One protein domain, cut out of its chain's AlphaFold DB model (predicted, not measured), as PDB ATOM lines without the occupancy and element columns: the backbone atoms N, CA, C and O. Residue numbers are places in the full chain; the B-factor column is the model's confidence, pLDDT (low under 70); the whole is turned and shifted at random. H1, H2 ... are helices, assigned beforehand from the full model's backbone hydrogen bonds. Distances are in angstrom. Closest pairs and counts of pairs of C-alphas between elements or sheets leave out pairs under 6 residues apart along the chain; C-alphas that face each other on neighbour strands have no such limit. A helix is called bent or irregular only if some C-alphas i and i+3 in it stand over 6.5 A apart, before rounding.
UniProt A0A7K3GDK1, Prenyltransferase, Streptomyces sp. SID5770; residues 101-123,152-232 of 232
ATOM      1  N   THR A 101      42.985  -2.382 -35.674       90.19
ATOM      2  CA  THR A 101      41.574  -2.044 -35.408       90.19
ATOM      3  C   THR A 101      40.762  -1.969 -36.703       90.19
ATOM      4  O   THR A 101      39.602  -2.384 -36.742       90.19
ATOM      5  N   ALA A 102      41.374  -1.494 -37.791       92.00
ATOM      6  CA  ALA A 102      40.693  -1.282 -39.066       92.00
ATOM      7  C   ALA A 102      40.236  -2.597 -39.713       92.00
ATOM      8  O   ALA A 102      39.120  -2.674 -40.226       92.00
ATOM      9  N   ALA A 103      41.058  -3.650 -39.659       92.56
ATOM     10  CA  ALA A 103      40.717  -4.923 -40.288       92.56
ATOM     11  C   ALA A 103      39.508  -5.622 -39.620       92.56
ATOM     12  O   ALA A 103      38.566  -5.970 -40.339       92.56
ATOM     13  N   PRO A 104      39.441  -5.781 -38.280       93.81
ATOM     14  CA  PRO A 104      38.260  -6.308 -37.601       93.81
ATOM     15  C   PRO A 104      37.013  -5.434 -37.767       93.81
ATOM     16  O   PRO A 104      35.925  -5.985 -37.913       93.81
ATOM     17  N   LEU A 105      37.141  -4.100 -37.801       95.88
ATOM     18  CA  LEU A 105      36.007  -3.207 -38.080       95.88
ATOM     19  C   LEU A 105      35.482  -3.370 -39.509       95.88
ATOM     20  O   LEU A 105      34.275  -3.505 -39.707       95.88
ATOM     21  N   GLY A 106      36.373  -3.421 -40.502       96.38
ATOM     22  CA  GLY A 106      36.001  -3.676 -41.892       96.38
ATOM     23  C   GLY A 106      35.320  -5.037 -42.059       96.38
ATOM     24  O   GLY A 106      34.292  -5.143 -42.724       96.38
ATOM     25  N   ALA A 107      35.829  -6.072 -41.388       96.25
ATOM     26  CA  ALA A 107      35.212  -7.395 -41.389       96.25
ATOM     27  C   ALA A 107      33.875  -7.438 -40.629       96.25
ATOM     28  O   ALA A 107      32.968  -8.158 -41.045       96.25
ATOM     29  N   LEU A 108      33.718  -6.655 -39.556       97.31
ATOM     30  CA  LEU A 108      32.448  -6.495 -38.848       97.31
ATOM     31  C   LEU A 108      31.400  -5.857 -39.763       97.31
ATOM     32  O   LEU A 108      30.309  -6.405 -39.900       97.31
ATOM     33  N   ALA A 109      31.750  -4.754 -40.428       97.81
ATOM     34  CA  ALA A 109      30.888  -4.083 -41.395       97.81
ATOM     35  C   ALA A 109      30.526  -5.003 -42.573       97.81
ATOM     36  O   ALA A 109      29.367  -5.083 -42.975       97.81
ATOM     37  N   ALA A 110      31.488  -5.771 -43.090       97.38
ATOM     38  CA  ALA A 110      31.212  -6.769 -44.118       97.38
ATOM     39  C   ALA A 110      30.228  -7.838 -43.611       97.38
ATOM     40  O   ALA A 110      29.249  -8.139 -44.289       97.38
ATOM     41  N   ALA A 111      30.432  -8.385 -42.408       97.25
ATOM     42  CA  ALA A 111      29.546  -9.400 -41.843       97.25
ATOM     43  C   ALA A 111      28.119  -8.876 -41.612       97.25
ATOM     44  O   ALA A 111      27.158  -9.589 -41.899       97.25
ATOM     45  N   THR A 112      27.949  -7.634 -41.146       97.62
ATOM     46  CA  THR A 112      26.614  -7.037 -40.980       97.62
ATOM     47  C   THR A 112      25.919  -6.818 -42.323       97.62
ATOM     48  O   THR A 112      24.753  -7.193 -42.460       97.62
ATOM     49  N   VAL A 113      26.628  -6.304 -43.335       97.62
ATOM     50  CA  VAL A 113      26.097  -6.139 -44.700       97.62
ATOM     51  C   VAL A 113      25.697  -7.488 -45.294       97.62
ATOM     52  O   VAL A 113      24.582  -7.637 -45.786       97.62
ATOM     53  N   LEU A 114      26.554  -8.507 -45.199       96.94
ATOM     54  CA  LEU A 114      26.245  -9.854 -45.687       96.94
ATOM     55  C   LEU A 114      25.054 -10.472 -44.938       96.94
ATOM     56  O   LEU A 114      24.190 -11.092 -45.559       96.94
ATOM     57  N   GLY A 115      24.950 -10.258 -43.625       96.31
ATOM     58  CA  GLY A 115      23.787 -10.655 -42.828       96.31
ATOM     59  C   GLY A 115      22.493  -9.990 -43.308       96.31
ATOM     60  O   GLY A 115      21.481 -10.659 -43.504       96.31
ATOM     61  N   ALA A 116      22.531  -8.687 -43.586       95.69
ATOM     62  CA  ALA A 116      21.383  -7.955 -44.114       95.69
ATOM     63  C   ALA A 116      20.994  -8.418 -45.532       95.69
ATOM     64  O   ALA A 116      19.814  -8.644 -45.808       95.69
ATOM     65  N   LEU A 117      21.972  -8.624 -46.421       94.00
ATOM     66  CA  LEU A 117      21.761  -9.108 -47.794       94.00
ATOM     67  C   LEU A 117      21.218 -10.546 -47.847       94.00
ATOM     68  O   LEU A 117      20.466 -10.902 -48.755       94.00
ATOM     69  N   THR A 118      21.594 -11.384 -46.880       93.56
ATOM     70  CA  THR A 118      21.077 -12.757 -46.765       93.56
ATOM     71  C   THR A 118      19.678 -12.793 -46.157       93.56
ATOM     72  O   THR A 118      18.841 -13.565 -46.628       93.56
ATOM     73  N   ALA A 119      19.393 -11.938 -45.170       91.38
ATOM     74  CA  ALA A 119      18.082 -11.823 -44.530       91.38
ATOM     75  C   ALA A 119      17.013 -11.168 -45.423       91.38
ATOM     76  O   ALA A 119      15.824 -11.445 -45.266       91.38
ATOM     77  N   SER A 120      17.416 -10.308 -46.362       85.81
ATOM     78  CA  SER A 120      16.493  -9.607 -47.254       85.81
ATOM     79  C   SER A 120      15.885 -10.561 -48.291       85.81
ATOM     80  O   SER A 120      16.506 -10.987 -49.272       85.81
ATOM     81  N   THR A 121      14.617 -10.908 -48.066       67.62
ATOM     82  CA  THR A 121      13.753 -11.564 -49.049       67.62
ATOM     83  C   THR A 121      13.246 -10.507 -50.022       67.62
ATOM     84  O   THR A 121      12.611  -9.543 -49.590       67.62
ATOM     85  N   ARG A 122      13.512 -10.664 -51.327       59.66
ATOM     86  CA  ARG A 122      12.880  -9.798 -52.331       59.66
ATOM     87  C   ARG A 122      11.357  -9.978 -52.230       59.66
ATOM     88  O   ARG A 122      10.916 -11.128 -52.182       59.66
ATOM     89  N   PRO A 123      10.569  -8.892 -52.161       51.88
ATOM     90  CA  PRO A 123       9.125  -8.993 -52.302       51.88
ATOM     91  C   PRO A 123       8.822  -9.638 -53.651       51.88
ATOM     92  O   PRO A 123       9.437  -9.269 -54.651       51.88
ATOM     93  N   THR A 152       8.119 -20.929 -44.277       81.44
ATOM     94  CA  THR A 152       9.077 -21.261 -43.207       81.44
ATOM     95  C   THR A 152      10.468 -20.694 -43.507       81.44
ATOM     96  O   THR A 152      11.093 -20.107 -42.628       81.44
ATOM     97  N   ALA A 153      10.905 -20.753 -44.769       79.56
ATOM     98  CA  ALA A 153      12.154 -20.158 -45.233       79.56
ATOM     99  C   ALA A 153      12.224 -18.640 -44.986       79.56
ATOM    100  O   ALA A 153      13.251 -18.147 -44.518       79.56
ATOM    101  N   GLN A 154      11.138 -17.894 -45.228       84.69
ATOM    102  CA  GLN A 154      11.085 -16.447 -44.972       84.69
ATOM    103  C   GLN A 154      11.194 -16.104 -43.479       84.69
ATOM    104  O   GLN A 154      11.648 -15.017 -43.134       84.69
ATOM    105  N   ARG A 155      10.799 -17.018 -42.582       87.94
ATOM    106  CA  ARG A 155      10.920 -16.828 -41.126       87.94
ATOM    107  C   ARG A 155      12.283 -17.265 -40.591       87.94
ATOM    108  O   ARG A 155      12.843 -16.600 -39.731       87.94
ATOM    109  N   VAL A 156      12.817 -18.373 -41.102       90.50
ATOM    110  CA  VAL A 156      14.047 -19.001 -40.595       90.50
ATOM    111  C   VAL A 156      15.306 -18.308 -41.117       90.50
ATOM    112  O   VAL A 156      16.252 -18.112 -40.360       90.50
ATOM    113  N   THR A 157      15.323 -17.880 -42.381       92.50
ATOM    114  CA  THR A 157      16.492 -17.228 -42.997       92.50
ATOM    115  C   THR A 157      17.002 -16.003 -42.221       92.50
ATOM    116  O   THR A 157      18.200 -15.972 -41.935       92.50
ATOM    117  N   PRO A 158      16.165 -15.021 -41.815       94.25
ATOM    118  CA  PRO A 158      16.656 -13.876 -41.045       94.25
ATOM    119  C   PRO A 158      17.188 -14.277 -39.663       94.25
ATOM    120  O   PRO A 158      18.154 -13.683 -39.192       94.25
ATOM    121  N   LEU A 159      16.622 -15.314 -39.032       95.00
ATOM    122  CA  LEU A 159      17.127 -15.837 -37.760       95.00
ATOM    123  C   LEU A 159      18.519 -16.457 -37.935       95.00
ATOM    124  O   LEU A 159      19.426 -16.163 -37.162       95.00
ATOM    125  N   LEU A 160      18.718 -17.262 -38.982       95.44
ATOM    126  CA  LEU A 160      20.022 -17.850 -39.302       95.44
ATOM    127  C   LEU A 160      21.060 -16.777 -39.664       95.44
ATOM    128  O   LEU A 160      22.197 -16.841 -39.197       95.44
ATOM    129  N   ALA A 161      20.661 -15.752 -40.421       95.94
ATOM    130  CA  ALA A 161      21.507 -14.601 -40.729       95.94
ATOM    131  C   ALA A 161      21.885 -13.809 -39.463       95.94
ATOM    132  O   ALA A 161      23.038 -13.410 -39.301       95.94
ATOM    133  N   ALA A 162      20.959 -13.643 -38.514       96.31
ATOM    134  CA  ALA A 162      21.250 -13.024 -37.223       96.31
ATOM    135  C   ALA A 162      22.224 -13.868 -36.383       96.31
ATOM    136  O   ALA A 162      23.132 -13.319 -35.757       96.31
ATOM    137  N   VAL A 163      22.095 -15.202 -36.400       96.25
ATOM    138  CA  VAL A 163      23.062 -16.112 -35.757       96.25
ATOM    139  C   VAL A 163      24.443 -15.977 -36.401       96.25
ATOM    140  O   VAL A 163      25.438 -15.921 -35.678       96.25
ATOM    141  N   TYR A 164      24.520 -15.872 -37.730       97.00
ATOM    142  CA  TYR A 164      25.762 -15.587 -38.453       97.00
ATOM    143  C   TYR A 164      26.417 -14.286 -37.970       97.00
ATOM    144  O   TYR A 164      27.556 -14.321 -37.495       97.00
ATOM    145  N   VAL A 165      25.679 -13.170 -37.998       97.50
ATOM    146  CA  VAL A 165      26.187 -11.862 -37.557       97.50
ATOM    147  C   VAL A 165      26.633 -11.927 -36.103       97.50
ATOM    148  O   VAL A 165      27.752 -11.534 -35.792       97.50
ATOM    149  N   ARG A 166      25.821 -12.497 -35.206       96.88
ATOM    150  CA  ARG A 166      26.164 -12.636 -33.782       96.88
ATOM    151  C   ARG A 166      27.430 -13.467 -33.562       96.88
ATOM    152  O   ARG A 166      28.215 -13.147 -32.671       96.88
ATOM    153  N   THR A 167      27.625 -14.524 -34.350       95.56
ATOM    154  CA  THR A 167      28.794 -15.412 -34.244       95.56
ATOM    155  C   THR A 167      30.082 -14.697 -34.654       95.56
ATOM    156  O   THR A 167      31.109 -14.888 -34.004       95.56
ATOM    157  N   ALA A 168      30.023 -13.839 -35.677       94.81
ATOM    158  CA  ALA A 168      31.168 -13.056 -36.138       94.81
ATOM    159  C   ALA A 168      31.415 -11.798 -35.282       94.81
ATOM    160  O   ALA A 168      32.558 -11.469 -34.971       94.81
ATOM    161  N   ALA A 169      30.351 -11.103 -34.872       94.62
ATOM    162  CA  ALA A 169      30.430  -9.738 -34.360       94.62
ATOM    163  C   ALA A 169      31.168  -9.616 -33.029       94.62
ATOM    164  O   ALA A 169      32.014  -8.741 -32.880       94.62
ATOM    165  N   ARG A 170      30.882 -10.497 -32.063       95.12
ATOM    166  CA  ARG A 170      31.493 -10.414 -30.729       95.12
ATOM    167  C   ARG A 170      33.027 -10.477 -30.778       95.12
ATOM    168  O   ARG A 170      33.659  -9.577 -30.231       95.12
ATOM    169  N   PRO A 171      33.659 -11.494 -31.392       94.25
ATOM    170  CA  PRO A 171      35.115 -11.558 -31.410       94.25
ATOM    171  C   PRO A 171      35.746 -10.492 -32.325       94.25
ATOM    172  O   PRO A 171      36.815  -9.993 -31.985       94.25
ATOM    173  N   LEU A 172      35.073 -10.067 -33.405       94.94
ATOM    174  CA  LEU A 172      35.525  -8.937 -34.233       94.94
ATOM    175  C   LEU A 172      35.517  -7.610 -33.461       94.94
ATOM    176  O   LEU A 172      36.480  -6.856 -33.541       94.94
ATOM    177  N   LEU A 173      34.475  -7.348 -32.669       95.94
ATOM    178  CA  LEU A 173      34.380  -6.147 -31.841       95.94
ATOM    179  C   LEU A 173      35.452  -6.136 -30.745       95.94
ATOM    180  O   LEU A 173      36.085  -5.110 -30.520       95.94
ATOM    181  N   HIS A 174      35.711  -7.280 -30.101       94.12
ATOM    182  CA  HIS A 174      36.798  -7.382 -29.126       94.12
ATOM    183  C   HIS A 174      38.168  -7.104 -29.757       94.12
ATOM    184  O   HIS A 174      38.948  -6.365 -29.166       94.12
ATOM    185  N   ALA A 175      38.441  -7.650 -30.945       94.19
ATOM    186  CA  ALA A 175      39.689  -7.399 -31.662       94.19
ATOM    187  C   ALA A 175      39.813  -5.945 -32.153       94.19
ATOM    188  O   ALA A 175      40.905  -5.392 -32.128       94.19
ATOM    189  N   ALA A 176      38.704  -5.314 -32.551       93.94
ATOM    190  CA  ALA A 176      38.679  -3.906 -32.941       93.94
ATOM    191  C   ALA A 176      39.013  -2.975 -31.766       93.94
ATOM    192  O   ALA A 176      39.838  -2.074 -31.904       93.94
ATOM    193  N   LEU A 177      38.374  -3.204 -30.614       94.38
ATOM    194  CA  LEU A 177      38.538  -2.375 -29.418       94.38
ATOM    195  C   LEU A 177      39.870  -2.628 -28.702       94.38
ATOM    196  O   LEU A 177      40.385  -1.731 -28.048       94.38
ATOM    197  N   ASN A 178      40.414  -3.844 -28.807       92.44
ATOM    198  CA  ASN A 178      41.650  -4.256 -28.142       92.44
ATOM    199  C   ASN A 178      42.563  -4.966 -29.158       92.44
ATOM    200  O   ASN A 178      42.612  -6.204 -29.189       92.44
ATOM    201  N   PRO A 179      43.264  -4.210 -30.022       90.06
ATOM    202  CA  PRO A 179      44.095  -4.787 -31.071       90.06
ATOM    203  C   PRO A 179      45.235  -5.609 -30.458       90.06
ATOM    204  O   PRO A 179      46.169  -5.082 -29.865       90.06
ATOM    205  N   SER A 180      45.156  -6.933 -30.594       89.88
ATOM    206  CA  SER A 180      46.188  -7.870 -30.137       89.88
ATOM    207  C   SER A 180      46.142  -9.165 -30.958       89.88
ATOM    208  O   SER A 180      45.047  -9.591 -31.339       89.88
ATOM    209  N   PRO A 181      47.281  -9.845 -31.195       88.06
ATOM    210  CA  PRO A 181      47.323 -11.077 -31.992       88.06
ATOM    211  C   PRO A 181      46.370 -12.170 -31.490       88.06
ATOM    212  O   PRO A 181      45.692 -12.823 -32.279       88.06
ATOM    213  N   LEU A 182      46.238 -12.325 -30.167       89.12
ATOM    214  CA  LEU A 182      45.340 -13.312 -29.559       89.12
ATOM    215  C   LEU A 182      43.859 -13.011 -29.818       89.12
ATOM    216  O   LEU A 182      43.056 -13.933 -29.977       89.12
ATOM    217  N   LEU A 183      43.460 -11.736 -29.812       91.62
ATOM    218  CA  LEU A 183      42.076 -11.352 -30.090       91.62
ATOM    219  C   LEU A 183      41.776 -11.393 -31.588       91.62
ATOM    220  O   LEU A 183      40.691 -11.845 -31.949       91.62
ATOM    221  N   THR A 184      42.742 -11.054 -32.445       92.12
ATOM    222  CA  THR A 184      42.647 -11.286 -33.894       92.12
ATOM    223  C   THR A 184      42.482 -12.783 -34.198       92.12
ATOM    224  O   THR A 184      41.529 -13.147 -34.883       92.12
ATOM    225  N   GLY A 185      43.262 -13.650 -33.535       91.75
ATOM    226  CA  GLY A 185      43.097 -15.114 -33.515       91.75
ATOM    227  C   GLY A 185      41.673 -15.570 -33.201       91.75
ATOM    228  O   GLY A 185      41.055 -16.382 -33.899       91.75
ATOM    229  N   ARG A 186      41.096 -15.007 -32.133       93.81
ATOM    230  CA  ARG A 186      39.706 -15.289 -31.747       93.81
ATOM    231  C   ARG A 186      38.697 -14.737 -32.754       93.81
ATOM    232  O   ARG A 186      37.654 -15.368 -32.934       93.81
ATOM    233  N   ALA A 187      38.982 -13.605 -33.395       94.75
ATOM    234  CA  ALA A 187      38.159 -13.018 -34.451       94.75
ATOM    235  C   ALA A 187      38.118 -13.902 -35.699       94.75
ATOM    236  O   ALA A 187      37.025 -14.213 -36.174       94.75
ATOM    237  N   VAL A 188      39.265 -14.404 -36.159       94.88
ATOM    238  CA  VAL A 188      39.343 -15.361 -37.273       94.88
ATOM    239  C   VAL A 188      38.639 -16.663 -36.919       94.88
ATOM    240  O   VAL A 188      37.759 -17.106 -37.658       94.88
ATOM    241  N   GLY A 189      38.914 -17.228 -35.739       94.12
ATOM    242  CA  GLY A 189      38.196 -18.406 -35.245       94.12
ATOM    243  C   GLY A 189      36.680 -18.187 -35.132       94.12
ATOM    244  O   GLY A 189      35.893 -19.107 -35.359       94.12
ATOM    245  N   GLY A 190      36.248 -16.966 -34.808       94.75
ATOM    246  CA  GLY A 190      34.851 -16.534 -34.841       94.75
ATOM    247  C   GLY A 190      34.265 -16.530 -36.251       94.75
ATOM    248  O   GLY A 190      33.200 -17.108 -36.462       94.75
ATOM    249  N   GLY A 191      34.987 -15.955 -37.217       94.38
ATOM    250  CA  GLY A 191      34.632 -15.966 -38.636       94.38
ATOM    251  C   GLY A 191      34.474 -17.382 -39.191       94.38
ATOM    252  O   GLY A 191      33.438 -17.701 -39.763       94.38
ATOM    253  N   ILE A 192      35.428 -18.276 -38.907       94.56
ATOM    254  CA  ILE A 192      35.361 -19.693 -39.308       94.56
ATOM    255  C   ILE A 192      34.080 -20.355 -38.776       94.56
ATOM    256  O   ILE A 192      33.375 -21.047 -39.510       94.56
ATOM    257  N   ARG A 193      33.725 -20.113 -37.508       93.62
ATOM    258  CA  ARG A 193      32.489 -20.652 -36.911       93.62
ATOM    259  C   ARG A 193      31.226 -20.014 -37.484       93.62
ATOM    260  O   ARG A 193      30.185 -20.668 -37.484       93.62
ATOM    261  N   ALA A 194      31.300 -18.766 -37.944       95.94
ATOM    262  CA  ALA A 194      30.185 -18.050 -38.554       95.94
ATOM    263  C   ALA A 194      29.842 -18.589 -39.956       95.94
ATOM    264  O   ALA A 194      28.703 -18.451 -40.400       95.94
ATOM    265  N   MET A 195      30.767 -19.286 -40.621       95.94
ATOM    266  CA  MET A 195      30.514 -19.902 -41.927       95.94
ATOM    267  C   MET A 195      29.329 -20.883 -41.903       95.94
ATOM    268  O   MET A 195      28.514 -20.889 -42.821       95.94
ATOM    269  N   ILE A 196      29.178 -21.676 -40.839       94.19
ATOM    270  CA  ILE A 196      28.109 -22.682 -40.746       94.19
ATOM    271  C   ILE A 196      26.706 -22.042 -40.723       94.19
ATOM    272  O   ILE A 196      25.884 -22.395 -41.572       94.19
ATOM    273  N   PRO A 197      26.386 -21.088 -39.819       94.88
ATOM    274  CA  PRO A 197      25.095 -20.404 -39.862       94.88
ATOM    275  C   PRO A 197      24.893 -19.586 -41.147       94.88
ATOM    276  O   PRO A 197      23.759 -19.494 -41.614       94.88
ATOM    277  N   LEU A 198      25.959 -19.057 -41.766       95.44
ATOM    278  CA  LEU A 198      25.874 -18.395 -43.073       95.44
ATOM    279  C   LEU A 198      25.412 -19.365 -44.166       95.44
ATOM    280  O   LEU A 198      24.473 -19.074 -44.906       95.44
ATOM    281  N   GLN A 199      26.033 -20.542 -44.244       94.69
ATOM    282  CA  GLN A 199      25.652 -21.590 -45.187       94.69
ATOM    283  C   GLN A 199      24.221 -22.078 -44.932       94.69
ATOM    284  O   GLN A 199      23.447 -22.219 -45.878       94.69
ATOM    285  N   ALA A 200      23.834 -22.267 -43.667       94.50
ATOM    286  CA  ALA A 200      22.466 -22.621 -43.297       94.50
ATOM    287  C   ALA A 200      21.449 -21.559 -43.755       94.50
ATOM    288  O   ALA A 200      20.396 -21.906 -44.297       94.50
ATOM    289  N   ALA A 201      21.767 -20.270 -43.585       94.56
ATOM    290  CA  ALA A 201      20.929 -19.167 -44.053       94.56
ATOM    291  C   ALA A 201      20.787 -19.179 -45.582       94.56
ATOM    292  O   ALA A 201      19.673 -19.077 -46.093       94.56
ATOM    293  N   LEU A 202      21.890 -19.367 -46.316       92.94
ATOM    294  CA  LEU A 202      21.885 -19.449 -47.781       92.94
ATOM    295  C   LEU A 202      21.079 -20.653 -48.296       92.94
ATOM    296  O   LEU A 202      20.331 -20.501 -49.260       92.94
ATOM    297  N   MET A 203      21.162 -21.808 -47.630       90.12
ATOM    298  CA  MET A 203      20.355 -22.994 -47.951       90.12
ATOM    299  C   MET A 203      18.873 -22.793 -47.664       90.12
ATOM    300  O   MET A 203      18.029 -23.146 -48.484       90.12
ATOM    301  N   SER A 204      18.532 -22.183 -46.529       90.31
ATOM    302  CA  SER A 204      17.146 -21.809 -46.245       90.31
ATOM    303  C   SER A 204      16.610 -20.831 -47.295       90.31
ATOM    304  O   SER A 204      15.489 -20.996 -47.771       90.31
ATOM    305  N   ARG A 205      17.427 -19.857 -47.716       87.12
ATOM    306  CA  ARG A 205      17.071 -18.867 -48.740       87.12
ATOM    307  C   ARG A 205      16.837 -19.488 -50.117       87.12
ATOM    308  O   ARG A 205      15.978 -19.004 -50.844       87.12
ATOM    309  N   SER A 206      17.566 -20.548 -50.470       85.44
ATOM    310  CA  SER A 206      17.369 -21.293 -51.720       85.44
ATOM    311  C   SER A 206      16.263 -22.357 -51.646       85.44
ATOM    312  O   SER A 206      16.070 -23.092 -52.611       85.44
ATOM    313  N   GLY A 207      15.524 -22.443 -50.531       82.38
ATOM    314  CA  GLY A 207      14.398 -23.367 -50.341       82.38
ATOM    315  C   GLY A 207      14.745 -24.681 -49.630       82.38
ATOM    316  O   GLY A 207      13.847 -25.439 -49.273       82.38
ATOM    317  N   ALA A 208      16.021 -24.940 -49.335       85.00
ATOM    318  CA  ALA A 208      16.500 -26.129 -48.627       85.00
ATOM    319  C   ALA A 208      16.569 -25.921 -47.098       85.00
ATOM    320  O   ALA A 208      17.577 -26.219 -46.454       85.00
ATOM    321  N   THR A 209      15.500 -25.396 -46.484       87.50
ATOM    322  CA  THR A 209      15.487 -25.025 -45.052       87.50
ATOM    323  C   THR A 209      15.774 -26.203 -44.119       87.50
ATOM    324  O   THR A 209      16.523 -26.036 -43.160       87.50
ATOM    325  N   ALA A 210      15.241 -27.395 -44.408       86.94
ATOM    326  CA  ALA A 210      15.512 -28.592 -43.606       86.94
ATOM    327  C   ALA A 210      17.007 -28.956 -43.613       86.94
ATOM    328  O   ALA A 210      17.581 -29.198 -42.555       86.94
ATOM    329  N   GLY A 211      17.656 -28.902 -44.784       85.44
ATOM    330  CA  GLY A 211      19.100 -29.119 -44.910       85.44
ATOM    331  C   GLY A 211      19.917 -28.066 -44.158       85.44
ATOM    332  O   GLY A 211      20.848 -28.408 -43.433       85.44
ATOM    333  N   GLY A 212      19.521 -26.791 -44.244       83.19
ATOM    334  CA  GLY A 212      20.162 -25.709 -43.488       83.19
ATOM    335  C   GLY A 212      20.068 -25.897 -41.968       83.19
ATOM    336  O   GLY A 212      21.064 -25.741 -41.262       83.19
ATOM    337  N   LEU A 213      18.896 -26.281 -41.454       88.44
ATOM    338  CA  LEU A 213      18.706 -26.569 -40.028       88.44
ATOM    339  C   LEU A 213      19.477 -27.814 -39.580       88.44
ATOM    340  O   LEU A 213      20.087 -27.788 -38.513       88.44
ATOM    341  N   ALA A 214      19.505 -28.869 -40.400       89.44
ATOM    342  CA  ALA A 214      20.287 -30.071 -40.123       89.44
ATOM    343  C   ALA A 214      21.782 -29.744 -39.986       89.44
ATOM    344  O   ALA A 214      22.411 -30.136 -39.003       89.44
ATOM    345  N   LEU A 215      22.338 -28.944 -40.905       87.62
ATOM    346  CA  LEU A 215      23.731 -28.492 -40.833       87.62
ATOM    347  C   LEU A 215      24.033 -27.682 -39.576       87.62
ATOM    348  O   LEU A 215      25.076 -27.879 -38.951       87.62
ATOM    349  N   LEU A 216      23.123 -26.794 -39.171       87.88
ATOM    350  CA  LEU A 216      23.291 -26.057 -37.922       87.88
ATOM    351  C   LEU A 216      23.217 -26.994 -36.701       87.88
ATOM    352  O   LEU A 216      23.991 -26.836 -35.757       87.88
ATOM    353  N   GLY A 217      22.340 -28.000 -36.736       87.06
ATOM    354  CA  GLY A 217      22.206 -29.027 -35.700       87.06
ATOM    355  C   GLY A 217      23.442 -29.919 -35.529       87.06
ATOM    356  O   GLY A 217      23.684 -30.426 -34.435       87.06
ATOM    357  N   LEU A 218      24.275 -30.056 -36.566       85.69
ATOM    358  CA  LEU A 218      25.544 -30.798 -36.530       85.69
ATOM    359  C   LEU A 218      26.681 -30.051 -35.804       85.69
ATOM    360  O   LEU A 218      27.651 -30.673 -35.369       85.69
ATOM    361  N   VAL A 219      26.573 -28.732 -35.605       82.44
ATOM    362  CA  VAL A 219      27.600 -27.901 -34.939       82.44
ATOM    363  C   VAL A 219      28.021 -28.398 -33.542       82.44
ATOM    364  O   VAL A 219      29.219 -28.438 -33.255       82.44
ATOM    365  N   PRO A 220      27.115 -28.754 -32.612       80.69
ATOM    366  CA  PRO A 220      27.528 -29.297 -31.317       80.69
ATOM    367  C   PRO A 220      28.311 -30.612 -31.443       80.69
ATOM    368  O   PRO A 220      29.222 -30.845 -30.643       80.69
ATOM    369  N   LEU A 221      28.006 -31.442 -32.447       75.25
ATOM    370  CA  LEU A 221      28.702 -32.703 -32.694       75.25
ATOM    371  C   LEU A 221      30.127 -32.457 -33.201       75.25
ATOM    372  O   LEU A 221      31.073 -33.015 -32.647       75.25
ATOM    373  N   THR A 222      30.301 -31.549 -34.166       71.38
ATOM    374  CA  THR A 222      31.635 -31.179 -34.672       71.38
ATOM    375  C   THR A 222      32.513 -30.596 -33.564       71.38
ATOM    376  O   THR A 222      33.683 -30.950 -33.456       71.38
ATOM    377  N   ARG A 223      31.945 -29.792 -32.653       74.94
ATOM    378  CA  ARG A 223      32.668 -29.280 -31.472       74.94
ATOM    379  C   ARG A 223      33.070 -30.375 -30.488       74.94
ATOM    380  O   ARG A 223      34.145 -30.294 -29.901       74.94
ATOM    381  N   ARG A 224      32.207 -31.369 -30.256       73.81
ATOM    382  CA  ARG A 224      32.525 -32.503 -29.372       73.81
ATOM    383  C   ARG A 224      33.638 -33.369 -29.957       73.81
ATOM    384  O   ARG A 224      34.507 -33.780 -29.201       73.81
ATOM    385  N   LEU A 225      33.623 -33.600 -31.269       74.88
ATOM    386  CA  LEU A 225      34.644 -34.384 -31.966       74.88
ATOM    387  C   LEU A 225      35.983 -33.643 -32.034       74.88
ATOM    388  O   LEU A 225      36.994 -34.222 -31.666       74.88
ATOM    389  N   ALA A 226      36.000 -32.351 -32.378       69.56
ATOM    390  CA  ALA A 226      37.237 -31.563 -32.431       69.56
ATOM    391  C   ALA A 226      37.986 -31.534 -31.085       69.56
ATOM    392  O   ALA A 226      39.205 -31.660 -31.051       69.56
ATOM    393  N   ARG A 227      37.258 -31.466 -29.961       72.00
ATOM    394  CA  ARG A 227      37.858 -31.542 -28.616       72.00
ATOM    395  C   ARG A 227      38.481 -32.899 -28.277       72.00
ATOM    396  O   ARG A 227      39.248 -32.967 -27.330       72.00
ATOM    397  N   LYS A 228      38.132 -33.970 -28.997       64.00
ATOM    398  CA  LYS A 228      38.706 -35.306 -28.784       64.00
ATOM    399  C   LYS A 228      39.987 -35.543 -29.583       64.00
ATOM    400  O   LYS A 228      40.778 -36.379 -29.177       64.00
ATOM    401  N   VAL A 229      40.176 -34.838 -30.701       60.75
ATOM    402  CA  VAL A 229      41.347 -35.016 -31.585       60.75
ATOM    403  C   VAL A 229      42.457 -34.003 -31.283       60.75
ATOM    404  O   VAL A 229      43.592 -34.199 -31.693       60.75
ATOM    405  N   SER A 230      42.159 -32.953 -30.513       44.53
ATOM    406  CA  SER A 230      43.159 -32.012 -30.001       44.53
ATOM    407  C   SER A 230      43.194 -32.035 -28.469       44.53
ATOM    408  O   SER A 230      42.558 -31.190 -27.832       44.53
ATOM    409  N   PRO A 231      43.898 -32.998 -27.852       47.34
ATOM    410  CA  PRO A 231      44.456 -32.790 -26.531       47.34
ATOM    411  C   PRO A 231      45.709 -31.921 -26.707       47.34
ATOM    412  O   PRO A 231      46.697 -32.398 -27.251       47.34
ATOM    413  N   THR A 232      45.618 -30.662 -26.266       41.88
ATOM    414  CA  THR A 232      46.701 -29.653 -26.183       41.88
ATOM    415  C   THR A 232      47.382 -29.239 -27.484       41.88
ATOM    416  O   THR A 232      48.118 -30.048 -28.080       41.88
TER     417      THR A 232
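Overview. This is residues 101 to 123 and 152 to 232 of the 232 residues of the protein "Prenyltransferase" of Streptomyces sp. SID5770 (UniProt A0A7K3GDK1). Three long helices, H1, H2 and H3, lie side by side in an up-and-down bundle, with the bent end of H2 swung toward the first residues of H1. After H3 the chain folds back: short H4 packs on residues 196 to 204 of H3, and H5 leads away from the bundle, residues 220 to 232 sticking out as a free arm. The printed part has 104 residues with five named helices in the order H1 to H5 and no named strand, an all-helix domain. It is compact, with a radius of gyration of the C-alphas of 14.9 A, and flat, spanning 42 by 35 by 13 A.

Arrangement. H1 is residues 102 to 119. H2, residues 152 to 177, was assigned as one helix by its hydrogen bonds but is bent: C-alphas 167 and 170 are 6.7 A apart, and its arms H2a, residues 152 to 167, and H2b, residues 170 to 177, stand at a steep tilt of 39 degrees. H3, residues 181 to 205, has a kink of 27 degrees near residue 196. H1, H2a and H3 form the bundle, each running against the one before it. H1 touches H2a at a shallow tilt of 8 degrees, closest at the C-alphas of Ala 119 and Pro 158, 4.3 A apart. H2a touches H3 at 4 degrees, also shallow, opposite ways, closest at C-alphas Thr 157 and Ala 201, 5.0 A. H2b and H3 form a helical hairpin, closest at C-alphas Pro 171 and Ala 187, 4.5 A. H4, residues 209 to 217, makes another helical hairpin with H3, closest at C-alphas Ala 200 and Gly 212, 3.9 A. H5, residues 219 to 229, is close to H3 but not clearly touching, with C-alphas Ile 196 and Val 219 closest at 7.8 A; it is apart from H1, H2a and H2b. In H1, H2b and H4 every O i to N i+4 pair is within hydrogen-bond range; in H2a 10 of 12, in H3 19 of 21 and in H5 6 of 7 are.

Along the chain. H1 begins at C-alpha 102, (40.693, -1.282, -39.066), and is 25.5 A long. H2a measures 22.4 A and H2b 10.8 A. H3 starts at C-alpha 181, (47.323, -11.077, -31.992), and measures 35.4 A. H4 is 12.2 A long, and H5, 15.8 A long, ends at C-alpha 229, (41.347, -35.016, -31.585).

Size, cuts and confidence. The C-alphas farthest apart are those of Pro 123 and Thr 232, at 50.2 A. Residues 124 to 151 are not printed, and C-alphas 123 and 152 are 15.3 A apart across this cut. The links H2 to H3, H3 to H4 and H4 to H5 are tight. Mean pLDDT of the printed part is 88.0; residues 121 to 123, 226 and 228 to 232 are under 70.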